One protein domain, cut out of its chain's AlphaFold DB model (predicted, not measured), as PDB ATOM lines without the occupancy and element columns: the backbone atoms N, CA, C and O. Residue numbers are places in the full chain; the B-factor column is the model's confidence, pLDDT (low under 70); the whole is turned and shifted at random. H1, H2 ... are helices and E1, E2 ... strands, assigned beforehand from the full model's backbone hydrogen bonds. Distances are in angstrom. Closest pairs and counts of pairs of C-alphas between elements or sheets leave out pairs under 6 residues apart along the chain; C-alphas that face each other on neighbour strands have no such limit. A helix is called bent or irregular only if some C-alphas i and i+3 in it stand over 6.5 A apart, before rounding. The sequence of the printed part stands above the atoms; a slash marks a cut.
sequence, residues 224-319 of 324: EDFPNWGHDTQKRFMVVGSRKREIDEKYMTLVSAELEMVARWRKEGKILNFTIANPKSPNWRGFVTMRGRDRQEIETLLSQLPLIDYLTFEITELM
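Overview. This is residues 224 to 319 of the 324 residues of the protein "Flavodoxin_2 domain-containing protein" of Roseofilum reptotaenium AO1-A (UniProt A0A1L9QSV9). Picture a twisted antiparallel sheet, E2, E3, E1, E4, with short helix H2 packed on it and long helix H1 grazing it. The printed part has 96 residues, mixed in class, with two split strand-helix-strand units, each of two strands that run the same way with a helix between them along the chain and another strand between them in the sheet: E1, H1, E2, then E3, H2, E4, both crossovers right-handed. They are compact, radius of gyration of the C-alphas 14.4 A, spanning 50 by 23 by 22 A.

Along the chain. Find C-alpha 235 at (117.686, 128.474, 147.407); E1 runs 25.6 A to residue 243. H1, residues 249 to 267, 29.0 A, is irregular: C-alphas 253 and 256 are 7.0 A apart. E2 is 271 to 276, E3 285 to 292, H2 295 to 302, E4 311 to 318, its last C-alpha at (119.804, 126.330, 154.124).

Arrangement. In hairpin E2 and E3, find N 275 and O 287 2.9 A apart. H2's height over the sheet is 6.9 A. H1 touches E2, closest C-alphas Trp 265 and Ile 271, 5.5 A. Every O i to N i+4 pair is within hydrogen-bond range in H2, 13 of 15 in H1.

Size, cuts and confidence. The printed part has no cut; no printed residue is under 70 in pLDDT.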
ATOM      1  N   GLU A 224     118.688 136.045 135.297       92.69
ATOM      2  CA  GLU A 224     117.372 136.132 135.951       92.69
ATOM      3  C   GLU A 224     117.410 135.661 137.413       92.69
ATOM      4  O   GLU A 224     116.654 136.163 138.244       92.69
ATOM      5  N   ASP A 225     118.353 134.774 137.745       93.75
ATOM      6  CA  ASP A 225     118.572 134.324 139.113       93.75
ATOM      7  C   ASP A 225     119.227 135.404 139.998       93.75
ATOM      8  O   ASP A 225     119.126 135.319 141.221       93.75
ATOM      9  N   PHE A 226     119.872 136.417 139.406       93.50
ATOM     10  CA  PHE A 226     120.654 137.473 140.064       93.50
ATOM     11  C   PHE A 226     120.142 138.877 139.679       93.50
ATOM     12  O   PHE A 226     120.851 139.658 139.029       93.50
ATOM     13  N   PRO A 227     118.907 139.245 140.066       91.38
ATOM     14  CA  PRO A 227     118.313 140.519 139.676       91.38
ATOM     15  C   PRO A 227     119.181 141.697 140.133       91.38
ATOM     16  O   PRO A 227     119.597 141.774 141.290       91.38
ATOM     17  N   ASN A 228     119.443 142.636 139.218       88.44
ATOM     18  CA  ASN A 228     120.305 143.807 139.433       88.44
ATOM     19  C   ASN A 228     121.736 143.466 139.888       88.44
ATOM     20  O   ASN A 228     122.312 144.221 140.671       88.44
ATOM     21  N   TRP A 229     122.299 142.338 139.433       87.56
ATOM     22  CA  TRP A 229     123.588 141.819 139.920       87.56
ATOM     23  C   TRP A 229     123.612 141.582 141.439       87.56
ATOM     24  O   TRP A 229     124.666 141.611 142.074       87.56
ATOM     25  N   GLY A 230     122.428 141.398 142.026       86.12
ATOM     26  CA  GLY A 230     122.237 141.167 143.445       86.12
ATOM     27  C   GLY A 230     122.451 139.708 143.835       86.12
ATOM     28  O   GLY A 230     123.088 138.921 143.135       86.12
ATOM     29  N   HIS A 231     121.907 139.347 144.993       88.31
ATOM     30  CA  HIS A 231     122.000 137.987 145.503       88.31
ATOM     31  C   HIS A 231     121.245 136.990 144.626       88.31
ATOM     32  O   HIS A 231     120.211 137.307 144.038       88.31
ATOM     33  N   ASP A 232     121.765 135.766 144.617       91.56
ATOM     34  CA  ASP A 232     121.100 134.621 144.018       91.56
ATOM     35  C   ASP A 232     119.721 134.409 144.658       91.56
ATOM     36  O   ASP A 232     119.605 134.260 145.877       91.56
ATOM     37  N   THR A 233     118.684 134.391 143.832       93.31
ATOM     38  CA  THR A 233     117.298 134.133 144.245       93.31
ATOM     39  C   THR A 233     117.011 132.644 144.412       93.31
ATOM     40  O   THR A 233     116.020 132.277 145.049       93.31
ATOM     41  N   GLN A 234     117.884 131.775 143.892       93.75
ATOM     42  CA  GLN A 234     117.782 130.335 144.073       93.75
ATOM     43  C   GLN A 234     118.190 129.934 145.490       93.75
ATOM     44  O   GLN A 234     119.184 130.404 146.052       93.75
ATOM     45  N   LYS A 235     117.451 128.986 146.059       94.81
ATOM     46  CA  LYS A 235     117.686 128.474 147.407       94.81
ATOM     47  C   LYS A 235     118.875 127.523 147.444       94.81
ATOM     48  O   LYS A 235     119.400 127.077 146.418       94.81
ATOM     49  N   ARG A 236     119.316 127.220 148.664       96.00
ATOM     50  CA  ARG A 236     120.373 126.251 148.950       96.00
ATOM     51  C   ARG A 236     119.817 125.133 149.801       96.00
ATOM     52  O   ARG A 236     119.031 125.382 150.706       96.00
ATOM     53  N   PHE A 237     120.248 123.913 149.529       97.44
ATOM     54  CA  PHE A 237     119.804 122.735 150.255       97.44
ATOM     55  C   PHE A 237     121.005 121.894 150.658       97.44
ATOM     56  O   PHE A 237     121.856 121.585 149.827       97.44
ATOM     57  N   MET A 238     121.066 121.507 151.928       97.38
ATOM     58  CA  MET A 238     121.922 120.417 152.370       97.38
ATOM     59  C   MET A 238     121.183 119.109 152.111       97.38
ATOM     60  O   MET A 238     120.089 118.893 152.633       97.38
ATOM     61  N   VAL A 239     121.794 118.250 151.309       97.81
ATOM     62  CA  VAL A 239     121.322 116.910 150.996       97.81
ATOM     63  C   VAL A 239     122.259 115.911 151.658       97.81
ATOM     64  O   VAL A 239     123.456 115.871 151.362       97.81
ATOM     65  N   VAL A 240     121.708 115.095 152.553       97.56
ATOM     66  CA  VAL A 240     122.434 114.013 153.219       97.56
ATOM     67  C   VAL A 240     121.997 112.684 152.616       97.56
ATOM     68  O   VAL A 240     120.881 112.219 152.839       97.56
ATOM     69  N   GLY A 241     122.885 112.080 151.828       96.06
ATOM     70  CA  GLY A 241     122.689 110.769 151.216       96.06
ATOM     71  C   GLY A 241     123.096 109.639 152.158       96.06
ATOM     72  O   GLY A 241     124.154 109.699 152.784       96.06
ATOM     73  N   SER A 242     122.287 108.588 152.236       95.56
ATOM     74  CA  SER A 242     122.551 107.378 153.023       95.56
ATOM     75  C   SER A 242     122.237 106.126 152.210       95.56
ATOM     76  O   SER A 242     121.443 106.175 151.274       95.56
ATOM     77  N   ARG A 243     122.823 104.982 152.576       93.25
ATOM     78  CA  ARG A 243     122.494 103.706 151.926       93.25
ATOM     79  C   ARG A 243     121.082 103.259 152.269       93.25
ATOM     80  O   ARG A 243     120.727 103.164 153.439       93.25
ATOM     81  N   LYS A 244     120.322 102.926 151.232       93.50
ATOM     82  CA  LYS A 244     119.001 102.300 151.318       93.50
ATOM     83  C   LYS A 244     119.084 100.772 151.322       93.50
ATOM     84  O   LYS A 244     118.205 100.117 151.873       93.50
ATOM     85  N   ARG A 245     120.128 100.205 150.706       90.75
ATOM     86  CA  ARG A 245     120.386  98.757 150.634       90.75
ATOM     87  C   ARG A 245     121.879  98.453 150.491       90.75
ATOM     88  O   ARG A 245     122.692  99.369 150.355       90.75
ATOM     89  N   GLU A 246     122.220  97.169 150.543       88.50
ATOM     90  CA  GLU A 246     123.588  96.679 150.358       88.50
ATOM     91  C   GLU A 246     124.103  96.891 148.927       88.50
ATOM     92  O   GLU A 246     123.331  97.051 147.979       88.50
ATOM     93  N   ILE A 247     125.430  96.923 148.795       90.50
ATOM     94  CA  ILE A 247     126.120  97.012 147.507       90.50
ATOM     95  C   ILE A 247     126.138  95.624 146.871       90.50
ATOM     96  O   ILE A 247     126.584  94.663 147.492       90.50
ATOM     97  N   ASP A 248     125.708  95.555 145.620       92.75
ATOM     98  CA  ASP A 248     125.743  94.364 144.777       92.75
ATOM     99  C   ASP A 248     126.501  94.650 143.466       92.75
ATOM    100  O   ASP A 248     127.052  95.734 143.255       92.75
ATOM    101  N   GLU A 249     126.554  93.672 142.563       94.19
ATOM    102  CA  GLU A 249     127.224  93.834 141.266       94.19
ATOM    103  C   GLU A 249     126.590  94.947 140.420       94.19
ATOM    104  O   GLU A 249     127.307  95.708 139.769       94.19
ATOM    105  N   LYS A 250     125.259  95.104 140.478       94.94
ATOM    106  CA  LYS A 250     124.537  96.159 139.752       94.94
ATOM    107  C   LYS A 250     124.895  97.553 140.271       94.94
ATOM    108  O   LYS A 250     124.996  98.477 139.475       94.94
ATOM    109  N   TYR A 251     125.133  97.726 141.569       93.38
ATOM    110  CA  TYR A 251     125.656  98.988 142.096       93.38
ATOM    111  C   TYR A 251     126.958  99.366 141.387       93.38
ATOM    112  O   TYR A 251     127.100 100.489 140.911       93.38
ATOM    113  N   MET A 252     127.896  98.418 141.275       92.75
ATOM    114  CA  MET A 252     129.222  98.682 140.714       92.75
ATOM    115  C   MET A 252     129.171  99.099 139.241       92.75
ATOM    116  O   MET A 252     129.979  99.929 138.831       92.75
ATOM    117  N   THR A 253     128.207  98.595 138.463       95.69
ATOM    118  CA  THR A 253     128.035  99.007 137.060       95.69
ATOM    119  C   THR A 253     127.469 100.422 136.908       95.69
ATOM    120  O   THR A 253     127.659 101.041 135.866       95.69
ATOM    121  N   LEU A 254     126.811 100.958 137.941       95.62
ATOM    122  CA  LEU A 254     126.183 102.284 137.930       95.62
ATOM    123  C   LEU A 254     127.103 103.399 138.451       95.62
ATOM    124  O   LEU A 254     126.838 104.572 138.196       95.62
ATOM    125  N   VAL A 255     128.191 103.056 139.153       91.56
ATOM    126  CA  VAL A 255     129.086 104.039 139.793       91.56
ATOM    127  C   VAL A 255     129.679 105.032 138.790       91.56
ATOM    128  O   VAL A 255     129.734 106.218 139.101       91.56
ATOM    129  N   SER A 256     130.111 104.587 137.602       91.44
ATOM    130  CA  SER A 256     130.704 105.506 136.609       91.44
ATOM    131  C   SER A 256     129.698 106.567 136.172       91.44
ATOM    132  O   SER A 256     129.976 107.759 136.274       91.44
ATOM    133  N   ALA A 257     128.491 106.136 135.793       94.56
ATOM    134  CA  ALA A 257     127.427 107.034 135.352       94.56
ATOM    135  C   ALA A 257     126.988 108.004 136.464       94.56
ATOM    136  O   ALA A 257     126.705 109.171 136.194       94.56
ATOM    137  N   GLU A 258     126.956 107.547 137.721       94.38
ATOM    138  CA  GLU A 258     126.677 108.406 138.877       94.38
ATOM    139  C   GLU A 258     127.726 109.517 139.004       94.38
ATOM    140  O   GLU A 258     127.385 110.695 139.124       94.38
ATOM    141  N   LEU A 259     129.011 109.150 138.970       90.62
ATOM    142  CA  LEU A 259     130.111 110.099 139.125       90.62
ATOM    143  C   LEU A 259     130.158 111.104 137.971       90.62
ATOM    144  O   LEU A 259     130.405 112.284 138.212       90.62
ATOM    145  N   GLU A 260     129.873 110.667 136.744       91.00
ATOM    146  CA  GLU A 260     129.754 111.538 135.571       91.00
ATOM    147  C   GLU A 260     128.607 112.547 135.728       91.00
ATOM    148  O   GLU A 260     128.808 113.746 135.513       91.00
ATOM    149  N   MET A 261     127.429 112.102 136.181       93.56
ATOM    150  CA  MET A 261     126.285 112.986 136.429       93.56
ATOM    151  C   MET A 261     126.575 114.000 137.544       93.56
ATOM    152  O   MET A 261     126.317 115.194 137.379       93.56
ATOM    153  N   VAL A 262     127.173 113.558 138.655       92.69
ATOM    154  CA  VAL A 262     127.579 114.434 139.767       92.69
ATOM    155  C   VAL A 262     128.632 115.447 139.311       92.69
ATOM    156  O   VAL A 262     128.525 116.632 139.635       92.69
ATOM    157  N   ALA A 263     129.632 115.019 138.537       89.81
ATOM    158  CA  ALA A 263     130.653 115.907 137.987       89.81
ATOM    159  C   ALA A 263     130.045 116.959 137.047       89.81
ATOM    160  O   ALA A 263     130.400 118.136 137.133       89.81
ATOM    161  N   ARG A 264     129.081 116.568 136.206       91.25
ATOM    162  CA  ARG A 264     128.331 117.497 135.354       91.25
ATOM    163  C   ARG A 264     127.545 118.513 136.182       91.25
ATOM    164  O   ARG A 264     127.678 119.712 135.963       91.25
ATOM    165  N   TRP A 265     126.779 118.071 137.180       94.19
ATOM    166  CA  TRP A 265     126.003 118.979 138.035       94.19
ATOM    167  C   TRP A 265     126.870 119.953 138.837       94.19
ATOM    168  O   TRP A 265     126.414 121.055 139.145       94.19
ATOM    169  N   ARG A 266     128.115 119.584 139.162       91.38
ATOM    170  CA  ARG A 266     129.093 120.513 139.748       91.38
ATOM    171  C   ARG A 266     129.481 121.622 138.773       91.38
ATOM    172  O   ARG A 266     129.413 122.789 139.145       91.38
ATOM    173  N   LYS A 267     129.808 121.279 137.523       90.19
ATOM    174  CA  LYS A 267     130.116 122.265 136.466       90.19
ATOM    175  C   LYS A 267     128.937 123.199 136.187       90.19
ATOM    176  O   LYS A 267     129.130 124.388 135.974       90.19
ATOM    177  N   GLU A 268     127.720 122.663 136.237       92.31
ATOM    178  CA  GLU A 268     126.462 123.403 136.054       92.31
ATOM    179  C   GLU A 268     126.068 124.262 137.274       92.31
ATOM    180  O   GLU A 268     125.064 124.969 137.247       92.31
ATOM    181  N   GLY A 269     126.820 124.203 138.380       91.38
ATOM    182  CA  GLY A 269     126.504 124.944 139.605       91.38
ATOM    183  C   GLY A 269     125.251 124.449 140.342       91.38
ATOM    184  O   GLY A 269     124.775 125.115 141.262       91.38
ATOM    185  N   LYS A 270     124.718 123.276 139.969       94.44
ATOM    186  CA  LYS A 270     123.625 122.585 140.679       94.44
ATOM    187  C   LYS A 270     124.127 121.967 141.982       94.44
ATOM    188  O   LYS A 270     123.427 122.010 142.991       94.44
ATOM    189  N   ILE A 271     125.349 121.430 141.972       94.94
ATOM    190  CA  ILE A 271     126.084 120.999 143.167       94.94
ATOM    191  C   ILE A 271     127.176 122.025 143.463       94.94
ATOM    192  O   ILE A 271     128.075 122.238 142.659       94.94
ATOM    193  N   LEU A 272     127.125 122.615 144.652       92.31
ATOM    194  CA  LEU A 272     128.083 123.620 145.119       92.31
ATOM    195  C   LEU A 272     129.187 123.017 145.976       92.31
ATOM    196  O   LEU A 272     130.305 123.519 146.010       92.31
ATOM    197  N   ASN A 273     128.861 121.941 146.687       90.38
ATOM    198  CA  ASN A 273     129.817 121.176 147.465       90.38
ATOM    199  C   ASN A 273     129.394 119.709 147.493       90.38
ATOM    200  O   ASN A 273     128.199 119.413 147.536       90.38
ATOM    201  N   PHE A 274     130.365 118.805 147.493       90.62
ATOM    202  CA  PHE A 274     130.141 117.366 147.524       90.62
ATOM    203  C   PHE A 274     131.247 116.691 148.325       90.62
ATOM    204  O   PHE A 274     132.433 116.862 148.048       90.62
ATOM    205  N   THR A 275     130.872 115.907 149.326       89.81
ATOM    206  CA  THR A 275     131.808 115.115 150.122       89.81
ATOM    207  C   THR A 275     131.153 113.799 150.500       89.81
ATOM    208  O   THR A 275     129.996 113.775 150.907       89.81
ATOM    209  N   ILE A 276     131.886 112.695 150.394       89.81
ATOM    210  CA  ILE A 276     131.389 111.367 150.762       89.81
ATOM    211  C   ILE A 276     132.293 110.718 151.802       89.81
ATOM    212  O   ILE A 276     133.513 110.876 151.784       89.81
ATOM    213  N   ALA A 277     131.683 109.962 152.708       88.50
ATOM    214  CA  ALA A 277     132.392 109.086 153.623       88.50
ATOM    215  C   ALA A 277     133.044 107.921 152.860       88.50
ATOM    216  O   ALA A 277     132.656 107.584 151.738       88.50
ATOM    217  N   ASN A 278     134.002 107.255 153.511       84.19
ATOM    218  CA  ASN A 278     134.653 106.059 152.978       84.19
ATOM    219  C   ASN A 278     133.598 105.047 152.465       84.19
ATOM    220  O   ASN A 278     132.740 104.644 153.258       84.19
ATOM    221  N   PRO A 279     133.669 104.584 151.199       81.00
ATOM    222  CA  PRO A 279     132.725 103.617 150.630       81.00
ATOM    223  C   PRO A 279     132.635 102.276 151.372       81.00
ATOM    224  O   PRO A 279     131.721 101.503 151.130       81.00
ATOM    225  N   LYS A 280     133.553 101.951 152.280       81.62
ATOM    226  CA  LYS A 280     133.465 100.746 153.121       81.62
ATOM    227  C   LYS A 280     132.828 101.008 154.489       81.62
ATOM    228  O   LYS A 280     132.671 100.074 155.267       81.62
ATOM    229  N   SER A 281     132.459 102.253 154.795       85.31
ATOM    230  CA  SER A 281     131.809 102.601 156.058       85.31
ATOM    231  C   SER A 281     130.426 101.941 156.158       85.31
ATOM    232  O   SER A 281     129.625 102.097 155.230       85.31
ATOM    233  N   PRO A 282     130.098 101.257 157.273       81.38
ATOM    234  CA  PRO A 282     128.745 100.747 157.510       81.38
ATOM    235  C   PRO A 282     127.728 101.891 157.647       81.38
ATOM    236  O   PRO A 282     126.579 101.752 157.245       81.38
ATOM    237  N   ASN A 283     128.182 103.058 158.116       86.81
ATOM    238  CA  ASN A 283     127.405 104.293 158.201       86.81
ATOM    239  C   ASN A 283     127.810 105.248 157.074       86.81
ATOM    240  O   ASN A 283     128.204 106.389 157.322       86.81
ATOM    241  N   TRP A 284     127.807 104.763 155.830       92.62
ATOM    242  CA  TRP A 284     128.136 105.606 154.684       92.62
ATOM    243  C   TRP A 284     127.182 106.808 154.609       92.62
ATOM    244  O   TRP A 284     125.961 106.672 154.767       92.62
ATOM    245  N   ARG A 285     127.767 107.986 154.387       94.31
ATOM    246  CA  ARG A 285     127.073 109.262 154.246       94.31
ATOM    247  C   ARG A 285     127.682 110.051 153.095       94.31
ATOM    248  O   ARG A 285     128.904 110.110 152.979       94.31
ATOM    249  N   GLY A 286     126.831 110.666 152.289       94.56
ATOM    250  CA  GLY A 286     127.196 111.732 151.364       94.56
ATOM    251  C   GLY A 286     126.617 113.053 151.851       94.56
ATOM    252  O   GLY A 286     125.483 113.085 152.316       94.56
ATOM    253  N   PHE A 287     127.387 114.126 151.747       95.69
ATOM    254  CA  PHE A 287     126.984 115.485 152.084       95.69
ATOM    255  C   PHE A 287     127.104 116.328 150.826       95.69
ATOM    256  O   PHE A 287     128.196 116.481 150.273       95.69
ATOM    257  N   VAL A 288     125.975 116.845 150.358       96.50
ATOM    258  CA  VAL A 288     125.899 117.604 149.113       96.50
ATOM    259  C   VAL A 288     125.197 118.917 149.394       96.50
ATOM    260  O   VAL A 288     124.106 118.936 149.950       96.50
ATOM    261  N   THR A 289     125.813 120.032 149.022       97.06
ATOM    262  CA  THR A 289     125.115 121.320 148.996       97.06
ATOM    263  C   THR A 289     124.622 121.559 147.582       97.06
ATOM    264  O   THR A 289     125.434 121.649 146.662       97.06
ATOM    265  N   MET A 290     123.307 121.651 147.408       97.19
ATOM    266  CA  MET A 290     122.662 121.847 146.114       97.19
ATOM    267  C   MET A 290     122.002 123.221 146.003       97.19
ATOM    268  O   MET A 290     121.593 123.815 147.003       97.19
ATOM    269  N   ARG A 291     121.896 123.712 144.769       96.12
ATOM    270  CA  ARG A 291     121.189 124.931 144.366       96.12
ATOM    271  C   ARG A 291     119.906 124.558 143.620       96.12
ATOM    272  O   ARG A 291     119.955 123.701 142.745       96.12
ATOM    273  N   GLY A 292     118.788 125.214 143.931       94.94
ATOM    274  CA  GLY A 292     117.512 125.014 143.230       94.94
ATOM    275  C   GLY A 292     116.416 125.972 143.703       94.94
ATOM    276  O   GLY A 292     116.586 126.643 144.722       94.94
ATOM    277  N   ARG A 293     115.291 126.027 142.984       94.69
ATOM    278  CA  ARG A 293     114.159 126.933 143.262       94.69
ATOM    279  C   ARG A 293     113.431 126.557 144.535       94.69
ATOM    280  O   ARG A 293     113.081 127.411 145.348       94.69
ATOM    281  N   ASP A 294     113.207 125.266 144.709       95.75
ATOM    282  CA  ASP A 294     112.478 124.697 145.826       95.75
ATOM    283  C   ASP A 294     112.929 123.256 146.094       95.75
ATOM    284  O   ASP A 294     113.764 122.680 145.392       95.75
ATOM    285  N   ARG A 295     112.374 122.667 147.154       96.94
ATOM    286  CA  ARG A 295     112.664 121.288 147.542       96.94
ATOM    287  C   ARG A 295     112.236 120.275 146.472       96.94
ATOM    288  O   ARG A 295     112.926 119.274 146.299       96.94
ATOM    289  N   GLN A 296     111.137 120.527 145.762       97.50
ATOM    290  CA  GLN A 296     110.600 119.604 144.761       97.50
ATOM    291  C   GLN A 296     111.553 119.467 143.569       97.50
ATOM    292  O   GLN A 296     111.731 118.370 143.035       97.50
ATOM    293  N   GLU A 297     112.200 120.561 143.169       96.62
ATOM    294  CA  GLU A 297     113.243 120.543 142.148       96.62
ATOM    295  C   GLU A 297     114.450 119.706 142.582       96.62
ATOM    296  O   GLU A 297     114.922 118.878 141.804       96.62
ATOM    297  N   ILE A 298     114.910 119.851 143.829       97.88
ATOM    298  CA  ILE A 298     116.010 119.031 144.359       97.88
ATOM    299  C   ILE A 298     115.638 117.546 144.367       97.88
ATOM    300  O   ILE A 298     116.425 116.717 143.920       97.88
ATOM    301  N   GLU A 299     114.430 117.196 144.813       97.69
ATOM    302  CA  GLU A 299     113.933 115.813 144.783       97.69
ATOM    303  C   GLU A 299     113.880 115.259 143.350       97.69
ATOM    304  O   GLU A 299     114.297 114.127 143.099       97.69
ATOM    305  N   THR A 300     113.442 116.082 142.394       97.31
ATOM    306  CA  THR A 300     113.387 115.721 140.970       97.31
ATOM    307  C   THR A 300     114.779 115.489 140.393       97.31
ATOM    308  O   THR A 300     114.972 114.522 139.658       97.31
ATOM    309  N   LEU A 301     115.763 116.327 140.736       96.00
ATOM    310  CA  LEU A 301     117.154 116.117 140.333       96.00
ATOM    311  C   LEU A 301     117.675 114.805 140.917       96.00
ATOM    312  O   LEU A 301     118.074 113.926 140.164       96.00
ATOM    313  N   LEU A 302     117.586 114.620 142.236       96.88
ATOM    314  CA  LEU A 302     118.087 113.419 142.910       96.88
ATOM    315  C   LEU A 302     117.467 112.122 142.367       96.88
ATOM    316  O   LEU A 302     118.161 111.114 142.297       96.88
ATOM    317  N   SER A 303     116.204 112.139 141.926       96.69
ATOM    318  CA  SER A 303     115.566 110.961 141.317       96.69
ATOM    319  C   SER A 303     116.187 110.499 139.991       96.69
ATOM    320  O   SER A 303     115.941 109.373 139.568       96.69
ATOM    321  N   GLN A 304     116.991 111.349 139.345       96.31
ATOM    322  CA  GLN A 304     117.684 111.036 138.093       96.31
ATOM    323  C   GLN A 304     119.023 110.330 138.324       96.31
ATOM    324  O   GLN A 304     119.598 109.811 137.369       96.31
ATOM    325  N   LEU A 305     119.523 110.309 139.566       96.25
ATOM    326  CA  LEU A 305     120.797 109.678 139.892       96.25
ATOM    327  C   LEU A 305     120.758 108.180 139.548       96.25
ATOM    328  O   LEU A 305     119.853 107.480 140.011       96.25
ATOM    329  N   PRO A 306     121.735 107.653 138.788       97.06
ATOM    330  CA  PRO A 306     121.846 106.223 138.505       97.06
ATOM    331  C   PRO A 306     121.746 105.327 139.749       97.06
ATOM    332  O   PRO A 306     121.167 104.242 139.690       97.06
ATOM    333  N   LEU A 307     122.263 105.782 140.894       95.38
ATOM    334  CA  LEU A 307     122.224 105.061 142.165       95.38
ATOM    335  C   LEU A 307     120.982 105.345 143.027       95.38
ATOM    336  O   LEU A 307     120.956 104.926 144.185       95.38
ATOM    337  N   ILE A 308     119.931 105.980 142.499       96.06
ATOM    338  CA  ILE A 308     118.717 106.331 143.260       96.06
ATOM    339  C   ILE A 308     118.112 105.146 144.031       96.06
ATOM    340  O   ILE A 308     117.728 105.283 145.190       96.06
ATOM    341  N   ASP A 309     118.098 103.944 143.451       95.69
ATOM    342  CA  ASP A 309     117.549 102.758 144.122       95.69
ATOM    343  C   ASP A 309     118.401 102.267 145.310       95.69
ATOM    344  O   ASP A 309     117.932 101.466 146.124       95.69
ATOM    345  N   TYR A 310     119.653 102.719 145.410       95.19
ATOM    346  CA  TYR A 310     120.601 102.375 146.474       95.19
ATOM    347  C   TYR A 310     120.718 103.455 147.545       95.19
ATOM    348  O   TYR A 310     121.302 103.196 148.602       95.19
ATOM    349  N   LEU A 311     120.160 104.637 147.300       95.00
ATOM    350  CA  LEU A 311     120.328 105.806 148.146       95.00
ATOM    351  C   LEU A 311     118.988 106.282 148.716       95.00
ATOM    352  O   LEU A 311     117.909 106.055 148.173       95.00
ATOM    353  N   THR A 312     119.061 106.929 149.870       96.06
ATOM    354  CA  THR A 312     117.983 107.738 150.435       96.06
ATOM    355  C   THR A 312     118.551 109.097 150.810       96.06
ATOM    356  O   THR A 312     119.731 109.191 151.156       96.06
ATOM    357  N   PHE A 313     117.732 110.140 150.713       97.44
ATOM    358  CA  PHE A 313     118.176 111.520 150.848       97.44
ATOM    359  C   PHE A 313     117.336 112.265 151.880       97.44
ATOM    360  O   PHE A 313     116.110 112.308 151.788       97.44
ATOM    361  N   GLU A 314     118.011 112.893 152.836       97.69
ATOM    362  CA  GLU A 314     117.425 113.901 153.716       97.69
ATOM    363  C   GLU A 314     117.755 115.286 153.156       97.69
ATOM    364  O   GLU A 314     118.921 115.592 152.914       97.69
ATOM    365  N   ILE A 315     116.736 116.121 152.932       98.00
ATOM    366  CA  ILE A 315     116.883 117.434 152.289       98.00
ATOM    367  C   ILE A 315     116.485 118.523 153.281       98.00
ATOM    368  O   ILE A 315     115.344 118.559 153.750       98.00
ATOM    369  N   THR A 316     117.420 119.427 153.567       97.50
ATOM    370  CA  THR A 316     117.235 120.566 154.474       97.50
ATOM    371  C   THR A 316     117.530 121.865 153.737       97.50
ATOM    372  O   THR A 316     118.623 122.028 153.201       97.50
ATOM    373  N   GLU A 317     116.577 122.798 153.711       96.50
ATOM    374  CA  GLU A 317     116.806 124.145 153.177       96.50
ATOM    375  C   GLU A 317     117.794 124.903 154.075       96.50
ATOM    376  O   GLU A 317     117.654 124.930 155.297       96.50
ATOM    377  N   LEU A 318     118.810 125.501 153.462       93.25
ATOM    378  CA  LEU A 318     119.804 126.330 154.124       93.25
ATOM    379  C   LEU A 318     119.371 127.792 154.044       93.25
ATOM    380  O   LEU A 318     119.034 128.292 152.972       93.25
ATOM    381  N   MET A 319     119.435 128.488 155.175       86.00
ATOM    382  CA  MET A 319     119.202 129.927 155.217       86.00
ATOM    383  C   MET A 319     120.494 130.681 154.924       86.00
ATOM    384  O   MET A 319     121.530 130.420 155.536       86.00
TER     385      MET A 319